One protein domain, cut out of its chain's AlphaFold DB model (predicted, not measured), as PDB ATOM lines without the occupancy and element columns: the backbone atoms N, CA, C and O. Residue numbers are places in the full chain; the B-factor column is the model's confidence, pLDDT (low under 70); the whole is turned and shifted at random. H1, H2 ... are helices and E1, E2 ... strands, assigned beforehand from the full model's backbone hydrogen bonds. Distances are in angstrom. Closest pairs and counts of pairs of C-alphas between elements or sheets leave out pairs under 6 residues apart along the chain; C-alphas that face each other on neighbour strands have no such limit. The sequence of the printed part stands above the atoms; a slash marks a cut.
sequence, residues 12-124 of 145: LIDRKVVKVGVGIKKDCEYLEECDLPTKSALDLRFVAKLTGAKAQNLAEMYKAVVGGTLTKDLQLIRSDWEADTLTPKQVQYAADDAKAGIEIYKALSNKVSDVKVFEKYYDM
ATOM      1  N   LEU A  12     103.926 143.442 222.052       95.06
ATOM      2  CA  LEU A  12     104.133 142.118 221.458       95.06
ATOM      3  C   LEU A  12     102.811 141.441 221.065       95.06
ATOM      4  O   LEU A  12     102.743 140.838 219.988       95.06
ATOM      5  N   ILE A  13     101.744 141.618 221.850       94.69
ATOM      6  CA  ILE A  13     100.420 141.037 221.557       94.69
ATOM      7  C   ILE A  13      99.540 141.896 220.637       94.69
ATOM      8  O   ILE A  13      98.559 141.385 220.093       94.69
ATOM      9  N   ASP A  14      99.856 143.182 220.434       94.19
ATOM     10  CA  ASP A  14      99.043 144.058 219.583       94.19
ATOM     11  C   ASP A  14      99.112 143.624 218.111       94.19
ATOM     12  O   ASP A  14     100.134 143.787 217.438       94.19
ATOM     13  N   ARG A  15      97.992 143.105 217.590       91.06
ATOM     14  CA  ARG A  15      97.877 142.657 216.196       91.06
ATOM     15  C   ARG A  15      97.978 143.796 215.178       91.06
ATOM     16  O   ARG A  15      98.270 143.521 214.014       91.06
ATOM     17  N   LYS A  16      97.766 145.052 215.589       90.00
ATOM     18  CA  LYS A  16      97.899 146.238 214.723       90.00
ATOM     19  C   LYS A  16      99.357 146.592 214.439       90.00
ATOM     20  O   LYS A  16      99.628 147.323 213.488       90.00
ATOM     21  N   VAL A  17     100.289 146.078 215.244       91.69
ATOM     22  CA  VAL A  17     101.728 146.279 215.068       91.69
ATOM     23  C   VAL A  17     102.346 144.995 214.531       91.69
ATOM     24  O   VAL A  17     102.362 143.973 215.214       91.69
ATOM     25  N   VAL A  18     102.886 145.056 213.315       90.44
ATOM     26  CA  VAL A  18     103.586 143.929 212.683       90.44
ATOM     27  C   VAL A  18     105.007 143.828 213.231       90.44
ATOM     28  O   VAL A  18     105.736 144.822 213.262       90.44
ATOM     29  N   LYS A  19     105.426 142.618 213.614       92.56
ATOM     30  CA  LYS A  19     106.796 142.316 214.051       92.56
ATOM     31  C   LYS A  19     107.497 141.616 212.902       92.56
ATOM     32  O   LYS A  19     107.050 140.566 212.464       92.56
ATOM     33  N   VAL A  20     108.563 142.203 212.379       92.62
ATOM     34  CA  VAL A  20     109.241 141.685 211.186       92.62
ATOM     35  C   VAL A  20     110.620 141.154 211.534       92.62
ATOM     36  O   VAL A  20     111.317 141.726 212.366       92.62
ATOM     37  N   GLY A  21     111.036 140.083 210.866       92.50
ATOM     38  CA  GLY A  21     112.368 139.513 211.053       92.50
ATOM     39  C   GLY A  21     112.700 138.456 210.007       92.50
ATOM     40  O   GLY A  21     111.891 138.140 209.135       92.50
ATOM     41  N   VAL A  22     113.907 137.901 210.083       91.81
ATOM     42  CA  VAL A  22     114.372 136.808 209.218       91.81
ATOM     43  C   VAL A  22     114.628 135.599 210.102       91.81
ATOM     44  O   VAL A  22     115.579 135.607 210.871       91.81
ATOM     45  N   GLY A  23     113.802 134.557 210.000       89.81
ATOM     46  CA  GLY A  23     113.887 133.447 210.957       89.81
ATOM     47  C   GLY A  23     113.092 133.651 212.245       89.81
ATOM     48  O   GLY A  23     113.222 132.820 213.140       89.81
ATOM     49  N   ILE A  24     112.232 134.675 212.292       90.75
ATOM     50  CA  ILE A  24     111.565 135.180 213.506       90.75
ATOM     51  C   ILE A  24     110.751 134.132 214.277       90.75
ATOM     52  O   ILE A  24     110.513 134.288 215.465       90.75
ATOM     53  N   LYS A  25     110.351 133.028 213.632       88.25
ATOM     54  CA  LYS A  25     109.605 131.947 214.289       88.25
ATOM     55  C   LYS A  25     110.297 131.433 215.559       88.25
ATOM     56  O   LYS A  25     109.616 131.232 216.554       88.25
ATOM     57  N   LYS A  26     111.618 131.219 215.525       89.00
ATOM     58  CA  LYS A  26     112.356 130.718 216.697       89.00
ATOM     59  C   LYS A  26     112.397 131.742 217.829       89.00
ATOM     60  O   LYS A  26     112.319 131.366 218.989       89.00
ATOM     61  N   ASP A  27     112.482 133.021 217.475       92.25
ATOM     62  CA  ASP A  27     112.463 134.112 218.448       92.25
ATOM     63  C   ASP A  27     111.085 134.194 219.120       92.25
ATOM     64  O   ASP A  27     110.999 134.338 220.332       92.25
ATOM     65  N   CYS A  28     110.000 134.022 218.354       92.44
ATOM     66  CA  CYS A  28     108.648 133.940 218.911       92.44
ATOM     67  C   CYS A  28     108.461 132.723 219.828       92.44
ATOM     68  O   CYS A  28     107.855 132.875 220.882       92.44
ATOM     69  N   GLU A  29     108.985 131.550 219.451       91.81
ATOM     70  CA  GLU A  29     108.961 130.340 220.292       91.81
ATOM     71  C   GLU A  29     109.665 130.587 221.634       91.81
ATOM     72  O   GLU A  29     109.103 130.295 222.685       91.81
ATOM     73  N   TYR A  30     110.853 131.196 221.608       92.88
ATOM     74  CA  TYR A  30     111.601 131.528 222.821       92.88
ATOM     75  C   TYR A  30     110.895 132.576 223.695       92.88
ATOM     76  O   TYR A  30     110.851 132.448 224.916       92.88
ATOM     77  N   LEU A  31     110.313 133.613 223.083       93.12
ATOM     78  CA  LEU A  31     109.545 134.620 223.814       93.12
ATOM     79  C   LEU A  31     108.305 134.012 224.481       93.12
ATOM     80  O   LEU A  31     107.972 134.387 225.599       93.12
ATOM     81  N   GLU A  32     107.644 133.050 223.841       90.88
ATOM     82  CA  GLU A  32     106.506 132.346 224.436       90.88
ATOM     83  C   GLU A  32     106.912 131.482 225.636       90.88
ATOM     84  O   GLU A  32     106.208 131.494 226.642       90.88
ATOM     85  N   GLU A  33     108.079 130.827 225.594       92.19
ATOM     86  CA  GLU A  33     108.665 130.136 226.762       92.19
ATOM     87  C   GLU A  33     108.971 131.093 227.930       92.19
ATOM     88  O   GLU A  33     109.089 130.660 229.074       92.19
ATOM     89  N   CYS A  34     109.071 132.393 227.642       90.31
ATOM     90  CA  CYS A  34     109.280 133.470 228.606       90.31
ATOM     91  C   CYS A  34     107.976 134.206 228.984       90.31
ATOM     92  O   CYS A  34     108.046 135.340 229.461       90.31
ATOM     93  N   ASP A  35     106.802 133.615 228.730       90.25
ATOM     94  CA  ASP A  35     105.474 134.216 228.960       90.25
ATOM     95  C   ASP A  35     105.233 135.536 228.186       90.25
ATOM     96  O   ASP A  35     104.447 136.400 228.589       90.25
ATOM     97  N   LEU A  36     105.888 135.695 227.030       92.25
ATOM     98  CA  LEU A  36     105.773 136.848 226.128       92.25
ATOM     99  C   LEU A  36     105.260 136.434 224.737       92.25
ATOM    100  O   LEU A  36     105.992 136.512 223.743       92.25
ATOM    101  N   PRO A  37     103.985 136.022 224.607       91.06
ATOM    102  CA  PRO A  37     103.439 135.629 223.315       91.06
ATOM    103  C   PRO A  37     103.500 136.794 222.319       91.06
ATOM    104  O   PRO A  37     103.124 137.928 222.619       91.06
ATOM    105  N   THR A  38     103.932 136.508 221.092       91.50
ATOM    106  CA  THR A  38     104.025 137.509 220.020       91.50
ATOM    107  C   THR A  38     102.929 137.283 218.982       91.50
ATOM    108  O   THR A  38     102.743 136.168 218.495       91.50
ATOM    109  N   LYS A  39     102.201 138.341 218.615       91.00
ATOM    110  CA  LYS A  39     101.175 138.323 217.555       91.00
ATOM    111  C   LYS A  39     101.582 139.195 216.369       91.00
ATOM    112  O   LYS A  39     102.337 140.154 216.539       91.00
ATOM    113  N   SER A  40     101.049 138.881 215.184       90.25
ATOM    114  CA  SER A  40     101.365 139.561 213.915       90.25
ATOM    115  C   SER A  40     102.866 139.546 213.577       90.25
ATOM    116  O   SER A  40     103.443 140.567 213.195       90.25
ATOM    117  N   ALA A  41     103.512 138.387 213.742       90.19
ATOM    118  CA  ALA A  41     104.905 138.177 213.360       90.19
ATOM    119  C   ALA A  41     105.016 137.779 211.878       90.19
ATOM    120  O   ALA A  41     104.382 136.831 211.424       90.19
ATOM    121  N   LEU A  42     105.855 138.484 211.123       89.38
ATOM    122  CA  LEU A  42     106.069 138.286 209.697       89.38
ATOM    123  C   LEU A  42     107.528 137.922 209.426       89.38
ATOM    124  O   LEU A  42     108.438 138.749 209.544       89.38
ATOM    125  N   ASP A  43     107.746 136.689 208.976       90.44
ATOM    126  CA  ASP A  43     109.052 136.274 208.478       90.44
ATOM    127  C   ASP A  43     109.258 136.773 207.041       90.44
ATOM    128  O   ASP A  43     108.612 136.327 206.083       90.44
ATOM    129  N   LEU A  44     110.210 137.689 206.880       90.81
ATOM    130  CA  LEU A  44     110.497 138.371 205.620       90.81
ATOM    131  C   LEU A  44     110.985 137.418 204.525       90.81
ATOM    132  O   LEU A  44     110.883 137.748 203.341       90.81
ATOM    133  N   ARG A  45     111.458 136.215 204.879       88.62
ATOM    134  CA  ARG A  45     111.843 135.192 203.895       88.62
ATOM    135  C   ARG A  45     110.654 134.737 203.056       88.62
ATOM    136  O   ARG A  45     110.849 134.374 201.899       88.62
ATOM    137  N   PHE A  46     109.432 134.744 203.595       85.56
ATOM    138  CA  PHE A  46     108.244 134.364 202.821       85.56
ATOM    139  C   PHE A  46     107.880 135.419 201.784       85.56
ATOM    140  O   PHE A  46     107.612 135.075 200.636       85.56
ATOM    141  N   VAL A  47     107.966 136.695 202.158       84.38
ATOM    142  CA  VAL A  47     107.720 137.813 201.240       84.38
ATOM    143  C   VAL A  47     108.797 137.870 200.156       84.38
ATOM    144  O   VAL A  47     108.487 137.997 198.976       84.38
ATOM    145  N   ALA A  48     110.070 137.703 200.523       83.94
ATOM    146  CA  ALA A  48     111.181 137.746 199.574       83.94
ATOM    147  C   ALA A  48     111.125 136.645 198.497       83.94
ATOM    148  O   ALA A  48     111.579 136.860 197.371       83.94
ATOM    149  N   LYS A  49     110.505 135.489 198.781       81.81
ATOM    150  CA  LYS A  49     110.272 134.450 197.759       81.81
ATOM    151  C   LYS A  49     109.447 134.965 196.580       81.81
ATOM    152  O   LYS A  49     109.658 134.517 195.457       81.81
ATOM    153  N   LEU A  50     108.547 135.918 196.814       77.94
ATOM    154  CA  LEU A  50     107.681 136.490 195.780       77.94
ATOM    155  C   LEU A  50     108.437 137.417 194.833       77.94
ATOM    156  O   LEU A  50     108.040 137.585 193.687       77.94
ATOM    157  N   THR A  51     109.557 137.977 195.288       73.88
ATOM    158  CA  THR A  51     110.446 138.794 194.457       73.88
ATOM    159  C   THR A  51     111.529 137.952 193.774       73.88
ATOM    160  O   THR A  51     112.468 138.509 193.211       73.88
ATOM    161  N   GLY A  52     111.465 136.618 193.876       75.94
ATOM    162  CA  GLY A  52     112.484 135.699 193.361       75.94
ATOM    163  C   GLY A  52     113.783 135.661 194.176       75.94
ATOM    164  O   GLY A  52     114.744 135.009 193.761       75.94
ATOM    165  N   ALA A  53     113.838 136.326 195.336       73.50
ATOM    166  CA  ALA A  53     115.027 136.331 196.178       73.50
ATOM    167  C   ALA A  53     115.155 135.004 196.947       73.50
ATOM    168  O   ALA A  53     114.201 134.500 197.541       73.50
ATOM    169  N   LYS A  54     116.365 134.435 196.943       68.06
ATOM    170  CA  LYS A  54     116.726 133.231 197.700       68.06
ATOM    171  C   LYS A  54     117.771 133.614 198.736       68.06
ATOM    172  O   LYS A  54     118.954 133.652 198.418       68.06
ATOM    173  N   ALA A  55     117.349 133.910 199.955       65.75
ATOM    174  CA  ALA A  55     118.279 134.183 201.041       65.75
ATOM    175  C   ALA A  55     117.820 133.485 202.323       65.75
ATOM    176  O   ALA A  55     116.625 133.431 202.626       65.75
ATOM    177  N   GLN A  56     118.783 132.886 203.026       76.12
ATOM    178  CA  GLN A  56     118.529 131.971 204.143       76.12
ATOM    179  C   GLN A  56     118.659 132.671 205.500       76.12
ATOM    180  O   GLN A  56     117.971 132.302 206.452       76.12
ATOM    181  N   ASN A  57     119.525 133.687 205.575       89.69
ATOM    182  CA  ASN A  57     119.830 134.447 206.786       89.69
ATOM    183  C   ASN A  57     119.736 135.964 206.564       89.69
ATOM    184  O   ASN A  57     119.655 136.438 205.428       89.69
ATOM    185  N   LEU A  58     119.756 136.721 207.665       93.50
ATOM    186  CA  LEU A  58     119.540 138.167 207.666       93.50
ATOM    187  C   LEU A  58     120.532 138.920 206.771       93.50
ATOM    188  O   LEU A  58     120.111 139.737 205.961       93.50
ATOM    189  N   ALA A  59     121.829 138.613 206.842       92.94
ATOM    190  CA  ALA A  59     122.833 139.314 206.037       92.94
ATOM    191  C   ALA A  59     122.690 139.053 204.530       92.94
ATOM    192  O   ALA A  59     122.843 139.972 203.727       92.94
ATOM    193  N   GLU A  60     122.382 137.814 204.131       91.88
ATOM    194  CA  GLU A  60     122.096 137.495 202.726       91.88
ATOM    195  C   GLU A  60     120.843 138.220 202.241       91.88
ATOM    196  O   GLU A  60     120.845 138.772 201.141       91.88
ATOM    197  N   MET A  61     119.795 138.254 203.071       91.94
ATOM    198  CA  MET A  61     118.558 138.977 202.778       91.94
ATOM    199  C   MET A  61     118.822 140.476 202.630       91.94
ATOM    200  O   MET A  61     118.397 141.081 201.649       91.94
ATOM    201  N   TYR A  62     119.565 141.066 203.563       94.81
ATOM    202  CA  TYR A  62     119.906 142.484 203.561       94.81
ATOM    203  C   TYR A  62     120.692 142.862 202.301       94.81
ATOM    204  O   TYR A  62     120.326 143.799 201.590       94.81
ATOM    205  N   LYS A  63     121.693 142.055 201.932       92.81
ATOM    206  CA  LYS A  63     122.439 142.240 200.684       92.81
ATOM    207  C   LYS A  63     121.558 142.090 199.444       92.81
ATOM    208  O   LYS A  63     121.635 142.921 198.548       92.81
ATOM    209  N   ALA A  64     120.724 141.055 199.376       89.56
ATOM    210  CA  ALA A  64     119.913 140.772 198.192       89.56
ATOM    211  C   ALA A  64     118.784 141.794 197.973       89.56
ATOM    212  O   ALA A  64     118.449 142.119 196.835       89.56
ATOM    213  N   VAL A  65     118.174 142.281 199.054       90.69
ATOM    214  CA  VAL A  65     116.984 143.137 198.986       90.69
ATOM    215  C   VAL A  65     117.346 144.621 199.017       90.69
ATOM    216  O   VAL A  65     116.769 145.383 198.235       90.69
ATOM    217  N   VAL A  66     118.272 145.005 199.901       92.88
ATOM    218  CA  VAL A  66     118.657 146.401 200.183       92.88
ATOM    219  C   VAL A  66     119.982 146.770 199.502       92.88
ATOM    220  O   VAL A  66     120.198 147.932 199.180       92.88
ATOM    221  N   GLY A  67     120.866 145.800 199.240       93.06
ATOM    222  CA  GLY A  67     122.217 146.054 198.719       93.06
ATOM    223  C   GLY A  67     123.247 146.387 199.803       93.06
ATOM    224  O   GLY A  67     124.402 146.665 199.487       93.06
ATOM    225  N   GLY A  68     122.845 146.350 201.077       93.44
ATOM    226  CA  GLY A  68     123.719 146.601 202.219       93.44
ATOM    227  C   GLY A  68     124.592 145.401 202.598       93.44
ATOM    228  O   GLY A  68     124.480 144.308 202.042       93.44
ATOM    229  N   THR A  69     125.478 145.593 203.573       94.31
ATOM    230  CA  THR A  69     126.307 144.521 204.148       94.31
ATOM    231  C   THR A  69     126.205 144.564 205.665       94.31
ATOM    232  O   THR A  69     126.314 145.637 206.249       94.31
ATOM    233  N   LEU A  70     126.004 143.399 206.286       92.62
ATOM    234  CA  LEU A  70     126.103 143.223 207.735       92.62
ATOM    235  C   LEU A  70     127.404 142.502 208.069       92.62
ATOM    236  O   LEU A  70     127.779 141.530 207.404       92.62
ATOM    237  N   THR A  71     128.081 142.973 209.109       85.75
ATOM    238  CA  THR A  71     129.327 142.375 209.583       85.75
ATOM    239  C   THR A  71     129.020 141.114 210.381       85.75
ATOM    240  O   THR A  71     128.367 141.168 211.417       85.75
ATOM    241  N   LYS A  72     129.527 139.969 209.919       79.31
ATOM    242  CA  LYS A  72     129.464 138.695 210.649       79.31
ATOM    243  C   LYS A  72     130.776 138.453 211.385       79.31
ATOM    244  O   LYS A  72     131.609 137.670 210.933       79.31
ATOM    245  N   ASP A  73     130.974 139.151 212.495       88.06
ATOM    246  CA  ASP A  73     132.085 138.851 213.398       88.06
ATOM    247  C   ASP A  73     131.710 137.641 214.265       88.06
ATOM    248  O   ASP A  73     130.879 137.732 215.166       88.06
ATOM    249  N   LEU A  74     132.306 136.481 213.976       87.62
ATOM    250  CA  LEU A  74     132.019 135.238 214.698       87.62
ATOM    251  C   LEU A  74     132.385 135.307 216.184       87.62
ATOM    252  O   LEU A  74     131.739 134.625 216.978       87.62
ATOM    253  N   GLN A  75     133.397 136.099 216.553       90.00
ATOM    254  CA  GLN A  75     133.762 136.289 217.960       90.00
ATOM    255  C   GLN A  75     132.668 137.070 218.684       90.00
ATOM    256  O   GLN A  75     132.320 136.740 219.810       90.00
ATOM    257  N   LEU A  76     132.083 138.059 218.006       91.81
ATOM    258  CA  LEU A  76     130.989 138.856 218.544       91.81
ATOM    259  C   LEU A  76     129.696 138.044 218.667       91.81
ATOM    260  O   LEU A  76     129.063 138.049 219.715       91.81
ATOM    261  N   ILE A  77     129.331 137.293 217.625       90.00
ATOM    262  CA  ILE A  77     128.101 136.481 217.615       90.00
ATOM    263  C   ILE A  77     128.135 135.422 218.728       90.00
ATOM    264  O   ILE A  77     127.108 135.145 219.339       90.00
ATOM    265  N   ARG A  78     129.312 134.849 219.011       92.62
ATOM    266  CA  ARG A  78     129.522 133.811 220.036       92.62
ATOM    267  C   ARG A  78     130.052 134.362 221.365       92.62
ATOM    268  O   ARG A  78     130.565 133.586 222.169       92.62
ATOM    269  N   SER A  79     129.996 135.678 221.552       94.06
ATOM    270  CA  SER A  79     130.396 136.320 222.803       94.06
ATOM    271  C   SER A  79     129.373 136.062 223.911       94.06
ATOM    272  O   SER A  79     128.307 135.495 223.672       94.06
ATOM    273  N   ASP A  80     129.717 136.466 225.128       96.44
ATOM    274  CA  ASP A  80     128.825 136.382 226.276       96.44
ATOM    275  C   ASP A  80     127.733 137.462 226.194       96.44
ATOM    276  O   ASP A  80     127.989 138.646 226.427       96.44
ATOM    277  N   TRP A  81     126.524 137.046 225.809       95.62
ATOM    278  CA  TRP A  81     125.329 137.894 225.742       95.62
ATOM    279  C   TRP A  81     124.582 137.992 227.079       95.62
ATOM    280  O   TRP A  81     123.637 138.773 227.176       95.62
ATOM    281  N   GLU A  82     125.012 137.238 228.093       95.12
ATOM    282  CA  GLU A  82     124.458 137.259 229.452       95.12
ATOM    283  C   GLU A  82     125.304 138.121 230.405       95.12
ATOM    284  O   GLU A  82     124.972 138.260 231.579       95.12
ATOM    285  N   ALA A  83     126.387 138.729 229.907       96.06
ATOM    286  CA  ALA A  83     127.259 139.594 230.689       96.06
ATOM    287  C   ALA A  83     126.507 140.795 231.294       96.06
ATOM    288  O   ALA A  83     125.758 141.485 230.599       96.06
ATOM    289  N   ASP A  84     126.821 141.131 232.553       95.75
ATOM    290  CA  ASP A  84     126.234 142.265 233.296       95.75
ATOM    291  C   ASP A  84     126.327 143.607 232.545       95.75
ATOM    292  O   ASP A  84     125.539 144.528 232.759       95.75
ATOM    293  N   THR A  85     127.337 143.768 231.688       96.81
ATOM    294  CA  THR A  85     127.506 144.952 230.844       96.81
ATOM    295  C   THR A  85     127.962 144.544 229.454       96.81
ATOM    296  O   THR A  85     129.076 144.058 229.260       96.81
ATOM    297  N   LEU A  86     127.109 144.809 228.465       97.12
ATOM    298  CA  LEU A  86     127.422 144.575 227.061       97.12
ATOM    299  C   LEU A  86     128.439 145.597 226.539       97.12
ATOM    300  O   LEU A  86     128.399 146.790 226.853       97.12
ATOM    301  N   THR A  87     129.337 145.137 225.674       96.81
ATOM    302  CA  THR A  87     130.300 146.006 224.994       96.81
ATOM    303  C   THR A  87     129.615 146.884 223.938       96.81
ATOM    304  O   THR A  87     128.616 146.472 223.340       96.81
ATOM    305  N   PRO A  88     130.189 148.051 223.577       96.81
ATOM    306  CA  PRO A  88     129.651 148.884 222.498       96.81
ATOM    307  C   PRO A  88     129.483 148.140 221.165       96.81
ATOM    308  O   PRO A  88     128.560 148.422 220.409       96.81
ATOM    309  N   LYS A  89     130.350 147.156 220.882       95.06
ATOM    310  CA  LYS A  89     130.248 146.328 219.675       95.06
ATOM    311  C   LYS A  89     129.038 145.394 219.713       95.06
ATOM    312  O   LYS A  89     128.370 145.263 218.695       95.06
ATOM    313  N   GLN A  90     128.751 144.769 220.859       96.50
ATOM    314  CA  GLN A  90     127.574 143.904 221.024       96.50
ATOM    315  C   GLN A  90     126.284 144.712 220.871       96.50
ATOM    316  O   GLN A  90     125.396 144.313 220.120       96.50
ATOM    317  N   VAL A  91     126.219 145.887 221.505       96.62
ATOM    318  CA  VAL A  91     125.070 146.798 221.382       96.62
ATOM    319  C   VAL A  91     124.857 147.218 219.926       96.62
ATOM    320  O   VAL A  91     123.738 147.131 219.423       96.62
ATOM    321  N   GLN A  92     125.924 147.627 219.229       96.06
ATOM    322  CA  GLN A  92     125.832 148.014 217.820       96.06
ATOM    323  C   GLN A  92     125.361 146.851 216.941       96.06
ATOM    324  O   GLN A  92     124.490 147.044 216.101       96.06
ATOM    325  N   TYR A  93     125.891 145.647 217.161       95.12
ATOM    326  CA  TYR A  93     125.485 144.456 216.418       95.12
ATOM    327  C   TYR A  93     123.995 144.149 216.595       95.12
ATOM    328  O   TYR A  93     123.282 143.987 215.607       95.12
ATOM    329  N   ALA A  94     123.502 144.136 217.837       94.75
ATOM    330  CA  ALA A  94     122.088 143.889 218.110       94.75
ATOM    331  C   ALA A  94     121.184 144.965 217.474       94.75
ATOM    332  O   ALA A  94     120.131 144.653 216.910       94.75
ATOM    333  N   ALA A  95     121.611 146.233 217.514       96.31
ATOM    334  CA  ALA A  95     120.894 147.335 216.879       96.31
ATOM    335  C   ALA A  95     120.871 147.217 215.345       96.31
ATOM    336  O   ALA A  95     119.831 147.463 214.725       96.31
ATOM    337  N   ASP A  96     121.991 146.827 214.733       95.94
ATOM    338  CA  ASP A  96     122.104 146.639 213.286       95.94
ATOM    339  C   ASP A  96     121.209 145.492 212.797       95.94
ATOM    340  O   ASP A  96     120.529 145.655 211.781       95.94
ATOM    341  N   ASP A  97     121.132 144.379 213.537       94.69
ATOM    342  CA  ASP A  97     120.255 143.250 213.200       94.69
ATOM    343  C   ASP A  97     118.768 143.665 213.218       94.69
ATOM    344  O   ASP A  97     118.028 143.405 212.259       94.69
ATOM    345  N   ALA A  98     118.331 144.400 214.250       95.31
ATOM    346  CA  ALA A  98     116.961 144.917 214.329       95.31
ATOM    347  C   ALA A  98     116.653 145.924 213.204       95.31
ATOM    348  O   ALA A  98     115.603 145.861 212.549       95.31
ATOM    349  N   LYS A  99     117.586 146.844 212.934       97.00
ATOM    350  CA  LYS A  99     117.450 147.856 211.879       97.00
ATOM    351  C   LYS A  99     117.378 147.222 210.490       97.00
ATOM    352  O   LYS A  99     116.528 147.615 209.685       97.00
ATOM    353  N   ALA A 100     118.210 146.218 210.221       96.75
ATOM    354  CA  ALA A 100     118.225 145.508 208.948       96.75
ATOM    355  C   ALA A 100     116.867 144.868 208.630       96.75
ATOM    356  O   ALA A 100     116.403 144.961 207.492       96.75
ATOM    357  N   GLY A 101     116.188 144.282 209.626       95.50
ATOM    358  CA  GLY A 101     114.837 143.733 209.458       95.50
ATOM    359  C   GLY A 101     113.833 144.771 208.943       95.50
ATOM    360  O   GLY A 101     113.115 144.523 207.969       95.50
ATOM    361  N   ILE A 102     113.831 145.970 209.529       95.62
ATOM    362  CA  ILE A 102     112.952 147.074 209.111       95.62
ATOM    363  C   ILE A 102     113.287 147.569 207.702       95.62
ATOM    364  O   ILE A 102     112.384 147.837 206.905       95.62
ATOM    365  N   GLU A 103     114.568 147.699 207.367       96.25
ATOM    366  CA  GLU A 103     114.984 148.147 206.035       96.25
ATOM    367  C   GLU A 103     114.630 147.136 204.942       96.25
ATOM    368  O   GLU A 103     114.119 147.527 203.888       96.25
ATOM    369  N   ILE A 104     114.798 145.836 205.211       94.06
ATOM    370  CA  ILE A 104     114.345 144.765 204.315       94.06
ATOM    371  C   ILE A 104     112.832 144.854 204.118       94.06
ATOM    372  O   ILE A 104     112.369 144.823 202.977       94.06
ATOM    373  N   TYR A 105     112.059 144.990 205.199       92.56
ATOM    374  CA  TYR A 105     110.603 145.110 205.112       92.56
ATOM    375  C   TYR A 105     110.180 146.285 204.225       92.56
ATOM    376  O   TYR A 105     109.370 146.105 203.312       92.56
ATOM    377  N   LYS A 106     110.761 147.473 204.434       92.00
ATOM    378  CA  LYS A 106     110.477 148.667 203.620       92.00
ATOM    379  C   LYS A 106     110.819 148.439 202.148       92.00
ATOM    380  O   LYS A 106     110.018 148.750 201.269       92.00
ATOM    381  N   ALA A 107     111.984 147.860 201.870       91.62
ATOM    382  CA  ALA A 107     112.425 147.588 200.508       91.62
ATOM    383  C   ALA A 107     111.547 146.542 199.795       91.62
ATOM    384  O   ALA A 107     111.275 146.696 198.604       91.62
ATOM    385  N   LEU A 108     111.075 145.507 200.497       88.12
ATOM    386  CA  LEU A 108     110.114 144.539 199.953       88.12
ATOM    387  C   LEU A 108     108.737 145.171 199.729       88.12
ATOM    388  O   LEU A 108     108.141 144.953 198.679       88.12
ATOM    389  N   SER A 109     108.267 145.994 200.668       85.69
ATOM    390  CA  SER A 109     106.970 146.684 200.575       85.69
ATOM    391  C   SER A 109     106.875 147.582 199.343       85.69
ATOM    392  O   SER A 109     105.825 147.662 198.722       85.69
ATOM    393  N   ASN A 110     107.986 148.191 198.925       84.31
ATOM    394  CA  ASN A 110     108.034 148.991 197.697       84.31
ATOM    395  C   ASN A 110     108.042 148.148 196.408       84.31
ATOM    396  O   ASN A 110     107.731 148.665 195.338       84.31
ATOM    397  N   LYS A 111     108.453 146.874 196.480       79.81
ATOM    398  CA  LYS A 111     108.578 145.971 195.320       79.81
ATOM    399  C   LYS A 111     107.336 145.107 195.100       79.81
ATOM    400  O   LYS A 111     107.139 144.602 193.998       79.81
ATOM    401  N   VAL A 112     106.526 144.908 196.136       75.06
ATOM    402  CA  VAL A 112     105.301 144.109 196.080       75.06
ATOM    403  C   VAL A 112     104.117 145.053 195.864       75.06
ATOM    404  O   VAL A 112     103.792 145.855 196.729       75.06
ATOM    405  N   SER A 113     103.482 144.970 194.694       66.06
ATOM    406  CA  SER A 113     102.382 145.858 194.282       66.06
ATOM    407  C   SER A 113     101.030 145.535 194.926       66.06
ATOM    408  O   SER A 113     100.120 146.358 194.869       66.06
ATOM    409  N   ASP A 114     100.890 144.359 195.538       66.25
ATOM    410  CA  ASP A 114      99.667 143.936 196.213       66.25
ATOM    411  C   ASP A 114      99.919 143.788 197.716       66.25
ATOM    412  O   ASP A 114     100.506 142.813 198.175       66.25
ATOM    413  N   VAL A 115      99.465 144.767 198.498       59.09
ATOM    414  CA  VAL A 115      99.611 144.772 199.962       59.09
ATOM    415  C   VAL A 115      98.890 143.580 200.607       59.09
ATOM    416  O   VAL A 115      99.333 143.092 201.646       59.09
ATOM    417  N   LYS A 116      97.856 143.017 199.958       62.06
ATOM    418  CA  LYS A 116      97.137 141.825 200.451       62.06
ATOM    419  C   LYS A 116      98.010 140.580 200.481       62.06
ATOM    420  O   LYS A 116      97.714 139.615 201.184       62.06
ATOM    421  N   VAL A 117      99.115 140.594 199.738       65.31
ATOM    422  CA  VAL A 117     100.157 139.582 199.860       65.31
ATOM    423  C   VAL A 117     100.649 139.531 201.297       65.31
ATOM    424  O   VAL A 117     100.699 138.449 201.865       65.31
ATOM    425  N   PHE A 118     100.959 140.676 201.906       64.50
ATOM    426  CA  PHE A 118     101.411 140.704 203.290       64.50
ATOM    427  C   PHE A 118     100.329 140.191 204.237       64.50
ATOM    428  O   PHE A 118     100.658 139.403 205.109       64.50
ATOM    429  N   GLU A 119      99.051 140.505 203.994       63.72
ATOM    430  CA  GLU A 119      97.913 139.956 204.753       63.72
ATOM    431  C   GLU A 119      97.836 138.437 204.726       63.72
ATOM    432  O   GLU A 119      97.654 137.810 205.769       63.72
ATOM    433  N   LYS A 120      98.096 137.829 203.569       62.06
ATOM    434  CA  LYS A 120      98.162 136.372 203.444       62.06
ATOM    435  C   LYS A 120      99.296 135.744 204.270       62.06
ATOM    436  O   LYS A 120      99.207 134.569 204.616       62.06
ATOM    437  N   TYR A 121     100.362 136.493 204.554       63.38
ATOM    438  CA  TYR A 121     101.520 136.020 205.325       63.38
ATOM    439  C   TYR A 121     101.576 136.576 206.756       63.38
ATOM    440  O   TYR A 121     102.377 136.073 207.544       63.38
ATOM    441  N   TYR A 122     100.739 137.565 207.106       55.62
ATOM    442  CA  TYR A 122     100.573 138.075 208.473       55.62
ATOM    443  C   TYR A 122     100.011 136.997 209.398       55.62
ATOM    444  O   TYR A 122     100.295 137.025 210.590       55.62
ATOM    445  N   ASP A 123      99.272 136.041 208.825       49.91
ATOM    446  CA  ASP A 123      98.609 134.950 209.535       49.91
ATOM    447  C   ASP A 123      99.331 133.605 209.366       49.91
ATOM    448  O   ASP A 123      98.737 132.530 209.361       49.91
ATOM    449  N   MET A 124     100.663 133.647 209.296       50.47
ATOM    450  CA  MET A 124     101.459 132.553 209.857       50.47
ATOM    451  C   MET A 124     101.456 132.708 211.384       50.47
ATOM    452  O   MET A 124     102.527 132.751 211.993       50.47
TER     453      MET A 124
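This is residues 12 to 124 of the 145 residues of the protein "Exonuclease 3'-5' domain-containing protein 2" of Bactrocera latifrons (UniProt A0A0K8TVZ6). A tiny sheet of two parallel strands, E1 and E2, meets one long helix, H5, through E1, and H5 runs along most of the length of a flat domain. H2 and H3 pack on the later part of H5; H6 folds back after H5 onto H2 and E2, H1 links E1 to E2 and stays apart from H5, and H4 is near the beginning of H5. The printed part has 113 residues with six named helices and two named strands, in the order E1, H1, E2, H2, H3, H4, H5, H6, and is mostly helix. It is compact, with a radius of gyration of the C-alphas of 15.0 A and spans of 45 by 35 by 18 A.

E1 is residues 19 to 21 and begins with C-alpha 19 at (106.796, 142.316, 214.051); E2 is residues 41 to 43. H5, residues 88 to 111, is 34.5 A long, from C-alpha 88 at (129.651, 148.884, 222.498) to C-alpha 111 at (108.578, 145.971, 195.320). H1 is residues 25 to 33, 12.6 A long, H2 residues 44 to 50, 10.4 A, and H3 residues 58 to 65, 10.3 A. H4 is residues 74 to 77, and H6 is residues 116 to 122, 9.5 A long.

E1 and E2 are parallel at 21 degrees, with N 42 and O 19 2.7 A apart and N 21 and O 42 3.2 A apart, within hydrogen-bond range. E1, H1 and E2 form a strand-helix-strand unit, two parallel neighbour strands with a helix between them, whose crossover is right-handed. The closest C-alphas of E1 and H5 are those of Gly 21 and Gly 101, 5.1 A apart. With residues 97 to 108 alone, H5 touches H3, closest at the C-alphas of Tyr 62 and Ile 104, 6.1 A, at a shallow tilt of 34 degrees, only just short of steep, the same way. With residues 101 to 108 alone it touches H2, closest at the C-alphas of Leu 44 and Tyr 105, 6.8 A. H6 touches H2, closest at the C-alphas of Val 47 and Phe 118, 7.2 A. H4 and H5 are close but not clearly touching, 6.6 A between the C-alphas of Leu 76 and Gln 90. H1 and H5 are apart. Every O i to N i+4 pair is within hydrogen-bond range in H1, H3 and H6, but 2 of 3 in H2 and 18 of 20 in H5; H4 is too short for such a pair.

The C-alphas farthest apart are those of Asp 84 and Ser 113, 45.9 A. The printed part has no cut and no long link. The mean pLDDT of the printed part is 87.3; residues 54 to 55 and 113 to 124, which include H6, are under 70.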